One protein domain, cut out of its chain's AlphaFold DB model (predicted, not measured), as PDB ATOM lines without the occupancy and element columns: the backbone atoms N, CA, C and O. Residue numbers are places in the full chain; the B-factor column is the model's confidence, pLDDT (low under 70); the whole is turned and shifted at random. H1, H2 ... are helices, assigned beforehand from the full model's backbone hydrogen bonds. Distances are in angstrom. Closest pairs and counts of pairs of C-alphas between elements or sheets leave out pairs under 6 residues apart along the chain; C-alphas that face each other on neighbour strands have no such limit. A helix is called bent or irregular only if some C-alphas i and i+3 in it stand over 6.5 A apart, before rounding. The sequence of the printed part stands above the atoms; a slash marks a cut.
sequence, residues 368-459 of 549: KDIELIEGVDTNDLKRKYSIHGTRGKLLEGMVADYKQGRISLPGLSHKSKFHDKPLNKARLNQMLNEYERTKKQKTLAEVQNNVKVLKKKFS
ATOM      1  N   LYS A 368     472.343 712.950 340.521       60.41
ATOM      2  CA  LYS A 368     473.087 714.176 340.802       60.41
ATOM      3  C   LYS A 368     473.398 715.035 339.571       60.41
ATOM      4  O   LYS A 368     473.575 716.238 339.699       60.41
ATOM      5  N   ASP A 369     473.503 714.441 338.382       56.62
ATOM      6  CA  ASP A 369     473.871 715.180 337.168       56.62
ATOM      7  C   ASP A 369     472.668 715.922 336.572       56.62
ATOM      8  O   ASP A 369     472.846 716.885 335.828       56.62
ATOM      9  N   ILE A 370     471.455 715.466 336.897       60.38
ATOM     10  CA  ILE A 370     470.196 716.027 336.403       60.38
ATOM     11  C   ILE A 370     469.654 717.084 337.377       60.38
ATOM     12  O   ILE A 370     469.103 718.077 336.918       60.38
ATOM     13  N   GLU A 371     469.925 716.960 338.680       61.25
ATOM     14  CA  GLU A 371     469.686 718.032 339.667       61.25
ATOM     15  C   GLU A 371     470.468 719.319 339.320       61.25
ATOM     16  O   GLU A 371     469.969 720.417 339.513       61.25
ATOM     17  N   LEU A 372     471.654 719.214 338.696       63.09
ATOM     18  CA  LEU A 372     472.403 720.376 338.171       63.09
ATOM     19  C   LEU A 372     471.721 721.076 336.978       63.09
ATOM     20  O   LEU A 372     472.146 722.155 336.566       63.09
ATOM     21  N   ILE A 373     470.727 720.424 336.375       65.31
ATOM     22  CA  ILE A 373     469.916 720.927 335.259       65.31
ATOM     23  C   ILE A 373     468.546 721.407 335.775       65.31
ATOM     24  O   ILE A 373     467.838 722.142 335.087       65.31
ATOM     25  N   GLU A 374     468.174 721.026 336.997       63.56
ATOM     26  CA  GLU A 374     466.954 721.460 337.658       63.56
ATOM     27  C   GLU A 374     467.073 722.948 338.021       63.56
ATOM     28  O   GLU A 374     467.988 723.367 338.721       63.56
ATOM     29  N   GLY A 375     466.186 723.770 337.456       66.75
ATOM     30  CA  GLY A 375     466.191 725.227 337.629       66.75
ATOM     31  C   GLY A 375     466.966 726.024 336.571       66.75
ATOM     32  O   GLY A 375     466.781 727.233 336.494       66.75
ATOM     33  N   VAL A 376     467.765 725.384 335.708       72.69
ATOM     34  CA  VAL A 376     468.445 726.078 334.595       72.69
ATOM     35  C   VAL A 376     467.584 725.993 333.336       72.69
ATOM     36  O   VAL A 376     467.138 724.901 332.964       72.69
ATOM     37  N   ASP A 377     467.359 727.119 332.648       84.00
ATOM     38  CA  ASP A 377     466.663 727.070 331.365       84.00
ATOM     39  C   ASP A 377     467.463 726.216 330.366       84.00
ATOM     40  O   ASP A 377     468.692 726.274 330.243       84.00
ATOM     41  N   THR A 378     466.741 725.394 329.612       86.19
ATOM     42  CA  THR A 378     467.299 724.594 328.526       86.19
ATOM     43  C   THR A 378     468.043 725.460 327.512       86.19
ATOM     44  O   THR A 378     469.047 725.006 326.958       86.19
ATOM     45  N   ASN A 379     467.604 726.703 327.284       88.94
ATOM     46  CA  ASN A 379     468.285 727.630 326.382       88.94
ATOM     47  C   ASN A 379     469.617 728.116 326.953       88.94
ATOM     48  O   ASN A 379     470.608 728.143 326.219       88.94
ATOM     49  N   ASP A 380     469.683 728.375 328.257       88.31
ATOM     50  CA  ASP A 380     470.931 728.737 328.931       88.31
ATOM     51  C   ASP A 380     471.944 727.599 328.867       88.31
ATOM     52  O   ASP A 380     473.110 727.824 328.546       88.31
ATOM     53  N   LEU A 381     471.510 726.350 329.064       87.88
ATOM     54  CA  LEU A 381     472.382 725.183 328.900       87.88
ATOM     55  C   LEU A 381     472.865 725.021 327.454       87.88
ATOM     56  O   LEU A 381     474.046 724.739 327.224       87.88
ATOM     57  N   LYS A 382     471.986 725.221 326.464       92.00
ATOM     58  CA  LYS A 382     472.389 725.195 325.049       92.00
ATOM     59  C   LYS A 382     473.424 726.272 324.747       92.00
ATOM     60  O   LYS A 382     474.401 725.968 324.064       92.00
ATOM     61  N   ARG A 383     473.232 727.494 325.253       92.00
ATOM     62  CA  ARG A 383     474.146 728.626 325.044       92.00
ATOM     63  C   ARG A 383     475.477 728.391 325.757       92.00
ATOM     64  O   ARG A 383     476.519 728.414 325.105       92.00
ATOM     65  N   LYS A 384     475.442 728.050 327.050       90.50
ATOM     66  CA  LYS A 384     476.614 727.822 327.914       90.50
ATOM     67  C   LYS A 384     477.533 726.713 327.406       90.50
ATOM     68  O   LYS A 384     478.749 726.825 327.520       90.50
ATOM     69  N   TYR A 385     476.974 725.643 326.834       91.62
ATOM     70  CA  TYR A 385     477.761 724.512 326.324       91.62
ATOM     71  C   TYR A 385     477.839 724.445 324.791       91.62
ATOM     72  O   TYR A 385     478.397 723.481 324.253       91.62
ATOM     73  N   SER A 386     477.307 725.448 324.083       94.06
ATOM     74  CA  SER A 386     477.212 725.501 322.613       94.06
ATOM     75  C   SER A 386     476.648 724.196 322.028       94.06
ATOM     76  O   SER A 386     477.307 723.493 321.253       94.06
ATOM     77  N   ILE A 387     475.463 723.802 322.500       91.75
ATOM     78  CA  ILE A 387     474.740 722.613 322.037       91.75
ATOM     79  C   ILE A 387     473.655 723.052 321.059       91.75
ATOM     80  O   ILE A 387     472.737 723.783 321.420       91.75
ATOM     81  N   HIS A 388     473.743 722.568 319.821       92.75
ATOM     82  CA  HIS A 388     472.857 722.972 318.728       92.75
ATOM     83  C   HIS A 388     472.226 721.760 318.022       92.75
ATOM     84  O   HIS A 388     472.633 720.608 318.220       92.75
ATOM     85  N   GLY A 389     471.203 722.019 317.204       92.62
ATOM     86  CA  GLY A 389     470.573 721.027 316.327       92.62
ATOM     87  C   GLY A 389     469.906 719.860 317.063       92.62
ATOM     88  O   GLY A 389     469.173 720.039 318.037       92.62
ATOM     89  N   THR A 390     470.159 718.636 316.593       89.00
ATOM     90  CA  THR A 390     469.544 717.406 317.126       89.00
ATOM     91  C   THR A 390     469.903 717.142 318.585       89.00
ATOM     92  O   THR A 390     469.069 716.643 319.339       89.00
ATOM     93  N   ARG A 391     471.111 717.522 319.016       90.38
ATOM     94  CA  ARG A 391     471.505 717.431 320.427       90.38
ATOM     95  C   ARG A 391     470.775 718.435 321.310       90.38
ATOM     96  O   ARG A 391     470.472 718.096 322.448       90.38
ATOM     97  N   GLY A 392     470.466 719.622 320.789       92.31
ATOM     98  CA  GLY A 392     469.648 720.611 321.496       92.31
ATOM     99  C   GLY A 392     468.251 720.066 321.788       92.31
ATOM    100  O   GLY A 392     467.824 720.067 322.936       92.31
ATOM    101  N   LYS A 393     467.599 719.475 320.778       92.69
ATOM    102  CA  LYS A 393     466.290 718.812 320.936       92.69
ATOM    103  C   LYS A 393     466.339 717.619 321.893       92.69
ATOM    104  O   LYS A 393     465.408 717.372 322.655       92.69
ATOM    105  N   LEU A 394     467.434 716.857 321.865       91.25
ATOM    106  CA  LEU A 394     467.640 715.740 322.785       91.25
ATOM    107  C   LEU A 394     467.769 716.218 324.239       91.25
ATOM    108  O   LEU A 394     467.238 715.564 325.132       91.25
ATOM    109  N   LEU A 395     468.442 717.352 324.462       91.75
ATOM    110  CA  LEU A 395     468.553 717.995 325.770       91.75
ATOM    111  C   LEU A 395     467.193 718.480 326.272       91.75
ATOM    112  O   LEU A 395     466.817 718.135 327.386       91.75
ATOM    113  N   GLU A 396     466.433 719.197 325.444       92.00
ATOM    114  CA  GLU A 396     465.062 719.614 325.778       92.00
ATOM    115  C   GLU A 396     464.191 718.418 326.169       92.00
ATOM    116  O   GLU A 396     463.541 718.439 327.211       92.00
ATOM    117  N   GLY A 397     464.227 717.343 325.373       90.44
ATOM    118  CA  GLY A 397     463.475 716.122 325.654       90.44
ATOM    119  C   GLY A 397     463.907 715.437 326.951       90.44
ATOM    120  O   GLY A 397     463.057 714.955 327.693       90.44
ATOM    121  N   MET A 398     465.210 715.422 327.253       89.25
ATOM    122  CA  MET A 398     465.731 714.880 328.512       89.25
ATOM    123  C   MET A 398     465.225 715.683 329.717       89.25
ATOM    124  O   MET A 398     464.794 715.088 330.702       89.25
ATOM    125  N   VAL A 399     465.245 717.016 329.627       88.44
ATOM    126  CA  VAL A 399     464.764 717.908 330.695       88.44
ATOM    127  C   VAL A 399     463.250 717.808 330.861       88.44
ATOM    128  O   VAL A 399     462.768 717.729 331.986       88.44
ATOM    129  N   ALA A 400     462.493 717.756 329.766       88.75
ATOM    130  CA  ALA A 400     461.043 717.585 329.808       88.75
ATOM    131  C   ALA A 400     460.645 716.239 330.439       88.75
ATOM    132  O   ALA A 400     459.822 716.212 331.351       88.75
ATOM    133  N   ASP A 401     461.265 715.134 330.013       84.56
ATOM    134  CA  ASP A 401     461.003 713.806 330.581       84.56
ATOM    135  C   ASP A 401     461.385 713.731 332.072       84.56
ATOM    136  O   ASP A 401     460.755 712.989 332.832       84.56
ATOM    137  N   TYR A 402     462.401 714.489 332.498       82.06
ATOM    138  CA  TYR A 402     462.762 714.626 333.909       82.06
ATOM    139  C   TYR A 402     461.705 715.406 334.697       82.06
ATOM    140  O   TYR A 402     461.189 714.878 335.679       82.06
ATOM    141  N   LYS A 403     461.304 716.597 334.225       82.19
ATOM    142  CA  LYS A 403     460.232 717.410 334.839       82.19
ATOM    143  C   LYS A 403     458.914 716.640 334.963       82.19
ATOM    144  O   LYS A 403     458.160 716.846 335.903       82.19
ATOM    145  N   GLN A 404     458.643 715.733 334.025       82.06
ATOM    146  CA  GLN A 404     457.458 714.869 334.028       82.06
ATOM    147  C   GLN A 404     457.607 713.604 334.894       82.06
ATOM    148  O   GLN A 404     456.717 712.756 334.881       82.06
ATOM    149  N   GLY A 405     458.742 713.397 335.571       77.19
ATOM    150  CA  GLY A 405     459.010 712.194 336.370       77.19
ATOM    151  C   GLY A 405     459.139 710.896 335.554       77.19
ATOM    152  O   GLY A 405     459.242 709.808 336.120       77.19
ATOM    153  N   ARG A 406     459.166 710.973 334.213       74.62
ATOM    154  CA  ARG A 406     459.267 709.806 333.306       74.62
ATOM    155  C   ARG A 406     460.654 709.172 333.319       74.62
ATOM    156  O   ARG A 406     460.833 707.997 332.964       74.62
ATOM    157  N   ILE A 407     461.652 709.948 333.724       67.38
ATOM    158  CA  ILE A 407     462.977 709.460 334.093       67.38
ATOM    159  C   ILE A 407     462.994 709.363 335.615       67.38
ATOM    160  O   ILE A 407     463.553 710.208 336.305       67.38
ATOM    161  N   SER A 408     462.363 708.317 336.150       51.50
ATOM    162  CA  SER A 408     462.530 707.965 337.555       51.50
ATOM    163  C   SER A 408     463.964 707.486 337.752       51.50
ATOM    164  O   SER A 408     464.359 706.421 337.259       51.50
ATOM    165  N   LEU A 409     464.756 708.292 338.439       50.16
ATOM    166  CA  LEU A 409     466.112 707.939 338.803       50.16
ATOM    167  C   LEU A 409     466.046 706.876 339.907       50.16
ATOM    168  O   LEU A 409     465.470 707.130 340.965       50.16
ATOM    169  N   PRO A 410     466.577 705.660 339.692       41.84
ATOM    170  CA  PRO A 410     466.585 704.656 340.743       41.84
ATOM    171  C   PRO A 410     467.527 705.115 341.867       41.84
ATOM    172  O   PRO A 410     468.745 705.057 341.701       41.84
ATOM    173  N   GLY A 411     466.965 705.552 343.001       41.56
ATOM    174  CA  GLY A 411     467.718 705.895 344.217       41.56
ATOM    175  C   GLY A 411     467.666 707.362 344.662       41.56
ATOM    176  O   GLY A 411     468.674 707.871 345.143       41.56
ATOM    177  N   LEU A 412     466.523 708.035 344.512       38.88
ATOM    178  CA  LEU A 412     466.254 709.348 345.111       38.88
ATOM    179  C   LEU A 412     466.226 709.247 346.648       38.88
ATOM    180  O   LEU A 412     465.201 708.932 347.241       38.88
ATOM    181  N   SER A 413     467.353 709.527 347.303       37.62
ATOM    182  CA  SER A 413     467.324 710.081 348.658       37.62
ATOM    183  C   SER A 413     467.543 711.587 348.539       37.62
ATOM    184  O   SER A 413     468.604 711.998 348.068       37.62
ATOM    185  N   HIS A 414     466.568 712.381 348.981       39.59
ATOM    186  CA  HIS A 414     466.475 713.851 348.905       39.59
ATOM    187  C   HIS A 414     467.588 714.661 349.611       39.59
ATOM    188  O   HIS A 414     467.397 715.826 349.938       39.59
ATOM    189  N   LYS A 415     468.761 714.084 349.884       42.47
ATOM    190  CA  LYS A 415     469.884 714.785 350.521       42.47
ATOM    191  C   LYS A 415     471.191 714.394 349.835       42.47
ATOM    192  O   LYS A 415     471.877 713.455 350.246       42.47
ATOM    193  N   SER A 416     471.522 715.096 348.754       39.16
ATOM    194  CA  SER A 416     472.805 714.957 348.062       39.16
ATOM    195  C   SER A 416     473.931 715.526 348.937       39.16
ATOM    196  O   SER A 416     474.170 716.723 348.966       39.16
ATOM    197  N   LYS A 417     474.648 714.659 349.664       41.66
ATOM    198  CA  LYS A 417     475.832 715.027 350.474       41.66
ATOM    199  C   LYS A 417     477.110 715.287 349.646       41.66
ATOM    200  O   LYS A 417     478.207 715.182 350.176       41.66
ATOM    201  N   PHE A 418     477.003 715.532 348.339       38.34
ATOM    202  CA  PHE A 418     478.165 715.663 347.451       38.34
ATOM    203  C   PHE A 418     477.997 716.865 346.523       38.34
ATOM    204  O   PHE A 418     477.526 716.718 345.393       38.34
ATOM    205  N   HIS A 419     478.406 718.033 347.007       49.59
ATOM    206  CA  HIS A 419     478.694 719.187 346.163       49.59
ATOM    207  C   HIS A 419     480.078 719.033 345.491       49.59
ATOM    208  O   HIS A 419     480.873 718.180 345.888       49.59
ATOM    209  N   ASP A 420     480.295 719.788 344.401       54.12
ATOM    210  CA  ASP A 420     481.570 720.461 344.039       54.12
ATOM    211  C   ASP A 420     482.089 720.284 342.604       54.12
ATOM    212  O   ASP A 420     483.011 720.995 342.209       54.12
ATOM    213  N   LYS A 421     481.517 719.416 341.755       67.06
ATOM    214  CA  LYS A 421     481.970 719.344 340.345       67.06
ATOM    215  C   LYS A 421     481.011 720.059 339.392       67.06
ATOM    216  O   LYS A 421     479.956 719.484 339.102       67.06
ATOM    217  N   PRO A 422     481.378 721.241 338.848       77.19
ATOM    218  CA  PRO A 422     480.538 721.956 337.896       77.19
ATOM    219  C   PRO A 422     480.265 721.092 336.662       77.19
ATOM    220  O   PRO A 422     481.115 720.317 336.205       77.19
ATOM    221  N   LEU A 423     479.055 721.212 336.113       81.88
ATOM    222  CA  LEU A 423     478.681 720.540 334.873       81.88
ATOM    223  C   LEU A 423     479.616 721.028 333.753       81.88
ATOM    224  O   LEU A 423     479.739 722.227 333.508       81.88
ATOM    225  N   ASN A 424     480.295 720.107 333.069       88.50
ATOM    226  CA  ASN A 424     481.140 720.424 331.919       88.50
ATOM    227  C   ASN A 424     480.532 719.855 330.625       88.50
ATOM    228  O   ASN A 424     479.709 718.934 330.646       88.50
ATOM    229  N   LYS A 425     480.956 720.386 329.470       88.56
ATOM    230  CA  LYS A 425     480.426 719.995 328.150       88.56
ATOM    231  C   LYS A 425     480.591 718.498 327.863       88.56
ATOM    232  O   LYS A 425     479.726 717.887 327.236       88.56
ATOM    233  N   ALA A 426     481.697 717.895 328.300       87.12
ATOM    234  CA  ALA A 426     481.969 716.473 328.091       87.12
ATOM    235  C   ALA A 426     480.968 715.588 328.850       87.12
ATOM    236  O   ALA A 426     480.391 714.668 328.265       87.12
ATOM    237  N   ARG A 427     480.703 715.917 330.119       84.12
ATOM    238  CA  ARG A 427     479.728 715.235 330.976       84.12
ATOM    239  C   ARG A 427     478.315 715.402 330.438       84.12
ATOM    240  O   ARG A 427     477.628 714.402 330.273       84.12
ATOM    241  N   LEU A 428     477.920 716.612 330.039       86.50
ATOM    242  CA  LEU A 428     476.608 716.849 329.429       86.50
ATOM    243  C   LEU A 428     476.418 716.034 328.137       86.50
ATOM    244  O   LEU A 428     475.391 715.392 327.941       86.50
ATOM    245  N   ASN A 429     477.437 715.966 327.277       87.50
ATOM    246  CA  ASN A 429     477.386 715.106 326.093       87.50
ATOM    247  C   ASN A 429     477.291 713.615 326.445       87.50
ATOM    248  O   ASN A 429     476.599 712.867 325.751       87.50
ATOM    249  N   GLN A 430     477.973 713.168 327.501       86.06
ATOM    250  CA  GLN A 430     477.858 711.795 327.984       86.06
ATOM    251  C   GLN A 430     476.434 711.498 328.468       86.06
ATOM    252  O   GLN A 430     475.863 710.491 328.050       86.06
ATOM    253  N   MET A 431     475.844 712.393 329.261       84.12
ATOM    254  CA  MET A 431     474.462 712.282 329.731       84.12
ATOM    255  C   MET A 431     473.480 712.168 328.569       84.12
ATOM    256  O   MET A 431     472.670 711.244 328.539       84.12
ATOM    257  N   LEU A 432     473.607 713.044 327.567       89.44
ATOM    258  CA  LEU A 432     472.772 713.009 326.367       89.44
ATOM    259  C   LEU A 432     472.897 711.673 325.625       89.44
ATOM    260  O   LEU A 432     471.890 711.084 325.241       89.44
ATOM    261  N   ASN A 433     474.114 711.146 325.469       86.50
ATOM    262  CA  ASN A 433     474.324 709.848 324.820       86.50
ATOM    263  C   ASN A 433     473.699 708.692 325.618       86.50
ATOM    264  O   ASN A 433     473.173 707.743 325.033       86.50
ATOM    265  N   GLU A 434     473.784 708.732 326.947       83.69
ATOM    266  CA  GLU A 434     473.174 707.726 327.819       83.69
ATOM    267  C   GLU A 434     471.645 707.811 327.796       83.69
ATOM    268  O   GLU A 434     470.980 706.776 327.684       83.69
ATOM    269  N   TYR A 435     471.086 709.021 327.807       85.25
ATOM    270  CA  TYR A 435     469.653 709.259 327.655       85.25
ATOM    271  C   TYR A 435     469.153 708.757 326.295       85.25
ATOM    272  O   TYR A 435     468.202 707.977 326.246       85.25
ATOM    273  N   GLU A 436     469.843 709.077 325.196       86.94
ATOM    274  CA  GLU A 436     469.489 708.596 323.857       86.94
ATOM    275  C   GLU A 436     469.506 707.062 323.772       86.94
ATOM    276  O   GLU A 436     468.587 706.451 323.220       86.94
ATOM    277  N   ARG A 437     470.527 706.411 324.347       83.19
ATOM    278  CA  ARG A 437     470.603 704.940 324.413       83.19
ATOM    279  C   ARG A 437     469.448 704.353 325.214       83.19
ATOM    280  O   ARG A 437     468.848 703.377 324.772       83.19
ATOM    281  N   THR A 438     469.133 704.948 326.361       82.75
ATOM    282  CA  THR A 438     468.051 704.487 327.240       82.75
ATOM    283  C   THR A 438     466.696 704.647 326.559       82.75
ATOM    284  O   THR A 438     465.900 703.710 326.544       82.75
ATOM    285  N   LYS A 439     466.461 705.791 325.908       84.38
ATOM    286  CA  LYS A 439     465.253 706.061 325.122       84.38
ATOM    287  C   LYS A 439     465.089 705.043 323.995       84.38
ATOM    288  O   LYS A 439     464.034 704.431 323.892       84.38
ATOM    289  N   LYS A 440     466.154 704.768 323.231       84.06
ATOM    290  CA  LYS A 440     466.159 703.738 322.173       84.06
ATOM    291  C   LYS A 440     465.899 702.325 322.704       84.06
ATOM    292  O   LYS A 440     465.268 701.522 322.025       84.06
ATOM    293  N   GLN A 441     466.401 701.992 323.891       83.25
ATOM    294  CA  GLN A 441     466.135 700.689 324.508       83.25
ATOM    295  C   GLN A 441     464.684 700.564 324.972       83.25
ATOM    296  O   GLN A 441     464.076 699.521 324.739       83.25
ATOM    297  N   LYS A 442     464.125 701.616 325.585       84.06
ATOM    298  CA  LYS A 442     462.713 701.656 325.990       84.06
ATOM    299  C   LYS A 442     461.792 701.512 324.778       84.06
ATOM    300  O   LYS A 442     460.960 700.611 324.777       84.06
ATOM    301  N   THR A 443     462.008 702.301 323.721       84.62
ATOM    302  CA  THR A 443     461.198 702.203 322.495       84.62
ATOM    303  C   THR A 443     461.329 700.834 321.834       84.62
ATOM    304  O   THR A 443     460.337 700.272 321.385       84.62
ATOM    305  N   LEU A 444     462.522 700.229 321.820       86.00
ATOM    306  CA  LEU A 444     462.695 698.870 321.297       86.00
ATOM    307  C   LEU A 444     461.925 697.825 322.120       86.00
ATOM    308  O   LEU A 444     461.334 696.913 321.543       86.00
ATOM    309  N   ALA A 445     461.944 697.934 323.450       87.31
ATOM    310  CA  ALA A 445     461.206 697.031 324.332       87.31
ATOM    311  C   ALA A 445     459.686 697.182 324.151       87.31
ATOM    312  O   ALA A 445     458.967 696.183 324.099       87.31
ATOM    313  N   GLU A 446     459.211 698.414 323.990       88.88
ATOM    314  CA  GLU A 446     457.816 698.731 323.689       88.88
ATOM    315  C   GLU A 446     457.387 698.155 322.335       88.88
ATOM    316  O   GLU A 446     456.439 697.374 322.276       88.88
ATOM    317  N   VAL A 447     458.165 698.391 321.272       88.88
ATOM    318  CA  VAL A 447     457.938 697.787 319.946       88.88
ATOM    319  C   VAL A 447     457.905 696.257 320.030       88.88
ATOM    320  O   VAL A 447     457.049 695.621 319.419       88.88
ATOM    321  N   GLN A 448     458.799 695.631 320.802       91.50
ATOM    322  CA  GLN A 448     458.788 694.175 320.996       91.50
ATOM    323  C   GLN A 448     457.508 693.681 321.679       91.50
ATOM    324  O   GLN A 448     456.988 692.624 321.309       91.50
ATOM    325  N   ASN A 449     456.997 694.417 322.664       92.50
ATOM    326  CA  ASN A 449     455.741 694.087 323.329       92.50
ATOM    327  C   ASN A 449     454.550 694.280 322.383       92.50
ATOM    328  O   ASN A 449     453.740 693.363 322.245       92.50
ATOM    329  N   ASN A 450     454.510 695.386 321.641       91.62
ATOM    330  CA  ASN A 450     453.482 695.653 320.637       91.62
ATOM    331  C   ASN A 450     453.461 694.585 319.547       91.62
ATOM    332  O   ASN A 450     452.401 694.103 319.168       91.62
ATOM    333  N   VAL A 451     454.622 694.116 319.096       91.94
ATOM    334  CA  VAL A 451     454.720 693.026 318.116       91.94
ATOM    335  C   VAL A 451     454.139 691.720 318.659       91.94
ATOM    336  O   VAL A 451     453.489 690.989 317.911       91.94
ATOM    337  N   LYS A 452     454.303 691.417 319.954       93.50
ATOM    338  CA  LYS A 452     453.627 690.263 320.574       93.50
ATOM    339  C   LYS A 452     452.108 690.441 320.576       93.50
ATOM    340  O   LYS A 452     451.403 689.470 320.304       93.50
ATOM    341  N   VAL A 453     451.617 691.651 320.850       94.12
ATOM    342  CA  VAL A 453     450.183 691.980 320.792       94.12
ATOM    343  C   VAL A 453     449.657 691.837 319.364       94.12
ATOM    344  O   VAL A 453     448.675 691.134 319.160       94.12
ATOM    345  N   LEU A 454     450.346 692.391 318.364       92.44
ATOM    346  CA  LEU A 454     449.966 692.318 316.947       92.44
ATOM    347  C   LEU A 454     449.910 690.874 316.435       92.44
ATOM    348  O   LEU A 454     448.968 690.500 315.737       92.44
ATOM    349  N   LYS A 455     450.879 690.035 316.823       94.50
ATOM    350  CA  LYS A 455     450.885 688.606 316.472       94.50
ATOM    351  C   LYS A 455     449.647 687.877 316.982       94.50
ATOM    352  O   LYS A 455     449.104 687.052 316.251       94.50
ATOM    353  N   LYS A 456     449.227 688.181 318.216       94.94
ATOM    354  CA  LYS A 456     448.009 687.628 318.819       94.94
ATOM    355  C   LYS A 456     446.755 688.208 318.160       94.94
ATOM    356  O   LYS A 456     445.912 687.444 317.719       94.94
ATOM    357  N   LYS A 457     446.679 689.539 318.026       95.00
ATOM    358  CA  LYS A 457     445.531 690.276 317.473       95.00
ATOM    359  C   LYS A 457     445.176 689.844 316.048       95.00
ATOM    360  O   LYS A 457     444.003 689.774 315.716       95.00
ATOM    361  N   PHE A 458     446.172 689.552 315.210       95.31
ATOM    362  CA  PHE A 458     445.948 689.199 313.801       95.31
ATOM    363  C   PHE A 458     446.063 687.710 313.480       95.31
ATOM    364  O   PHE A 458     446.035 687.361 312.293       95.31
ATOM    365  N   SER A 459     446.225 686.857 314.499       95.44
ATOM    366  CA  SER A 459     446.440 685.412 314.340       95.44
ATOM    367  C   SER A 459     447.481 685.113 313.256       95.44
ATOM    368  O   SER A 459     447.233 684.380 312.299       95.44
TER     369      SER A 459
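Overview. This is residues 368 to 459 of the 549 residues of the protein "uncharacterized protein LOC113500476" of Trichoplusia ni (UniProt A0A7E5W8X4). One long, straight helix, H4, crosses H3 at about a right angle, and from residue 440 on it sticks out as an arm from a small body. That body holds the short helices H1 and H2, the helix H3, the first part of H4, and a wide loop, residues 404 to 424, that swings from the end of H3 back to the beginning of H4. The printed part has 92 residues, with four named helices in the order H1, H2, H3, H4 and no named strand; the class is all helix. The whole is loose, with a radius of gyration of the C-alphas of 16.7 A, and elongated, spanning 57 by 34 by 20 A.

Arrangement. H1, residues 368 to 371, is close to but not clearly touching H3, residues 389 to 403; their closest C-alphas, those of Ile 370 and Tyr 402, are 8.0 A apart. H1 and H4, residues 425 to 457, are near each other, with 5 pairs of C-alphas within 10 A. H2, residues 378 to 384, touches H3 at a steep tilt of 50 degrees, opposite ways; their closest C-alphas are those of Thr 378 and Glu 396, 6.1 A apart. H3 touches H4 about perpendicular, at 74 degrees, and H4 does so with residues 432 to 436 alone; the closest C-alphas are those of Leu 395 and Leu 432, at 6.6 A. H2 stays apart from H1 and from H4. In H2, H3 and H4 every O i to N i+4 pair is within hydrogen-bond range; H1 is too short for such a pair, and its one O i to N i+3 pair is not within range.

Along the chain. H1 begins at C-alpha 368, at (473.087, 714.176, 340.802), and has 4 residues. H2 has 7 residues, Thr 378 to Lys 384. H3 measures 21.5 A from C-alpha 389, at (470.573, 721.027, 316.327), to C-alpha 403. H4, the longest helix with 33 residues, measures 47.1 A and ends at C-alpha 457, at (445.531, 690.276, 317.473). No helix is bent.

Size, cuts and confidence. The two C-alphas farthest apart are those of Asp 420 and Ser 459, at 57.8 A. Residues 440 to 459, of which 440 to 457 belong to H4, stand free; without them the body spans 34 by 26 by 20 A. The printed part has no cut. The link from H1 to H2 is short, that from H2 to H3 is tight, and that from H3 to H4 is long, with 21 residues. The mean pLDDT of the printed part is 79.0, and residues 368 to 375 and 407 to 421 of this model are under 70.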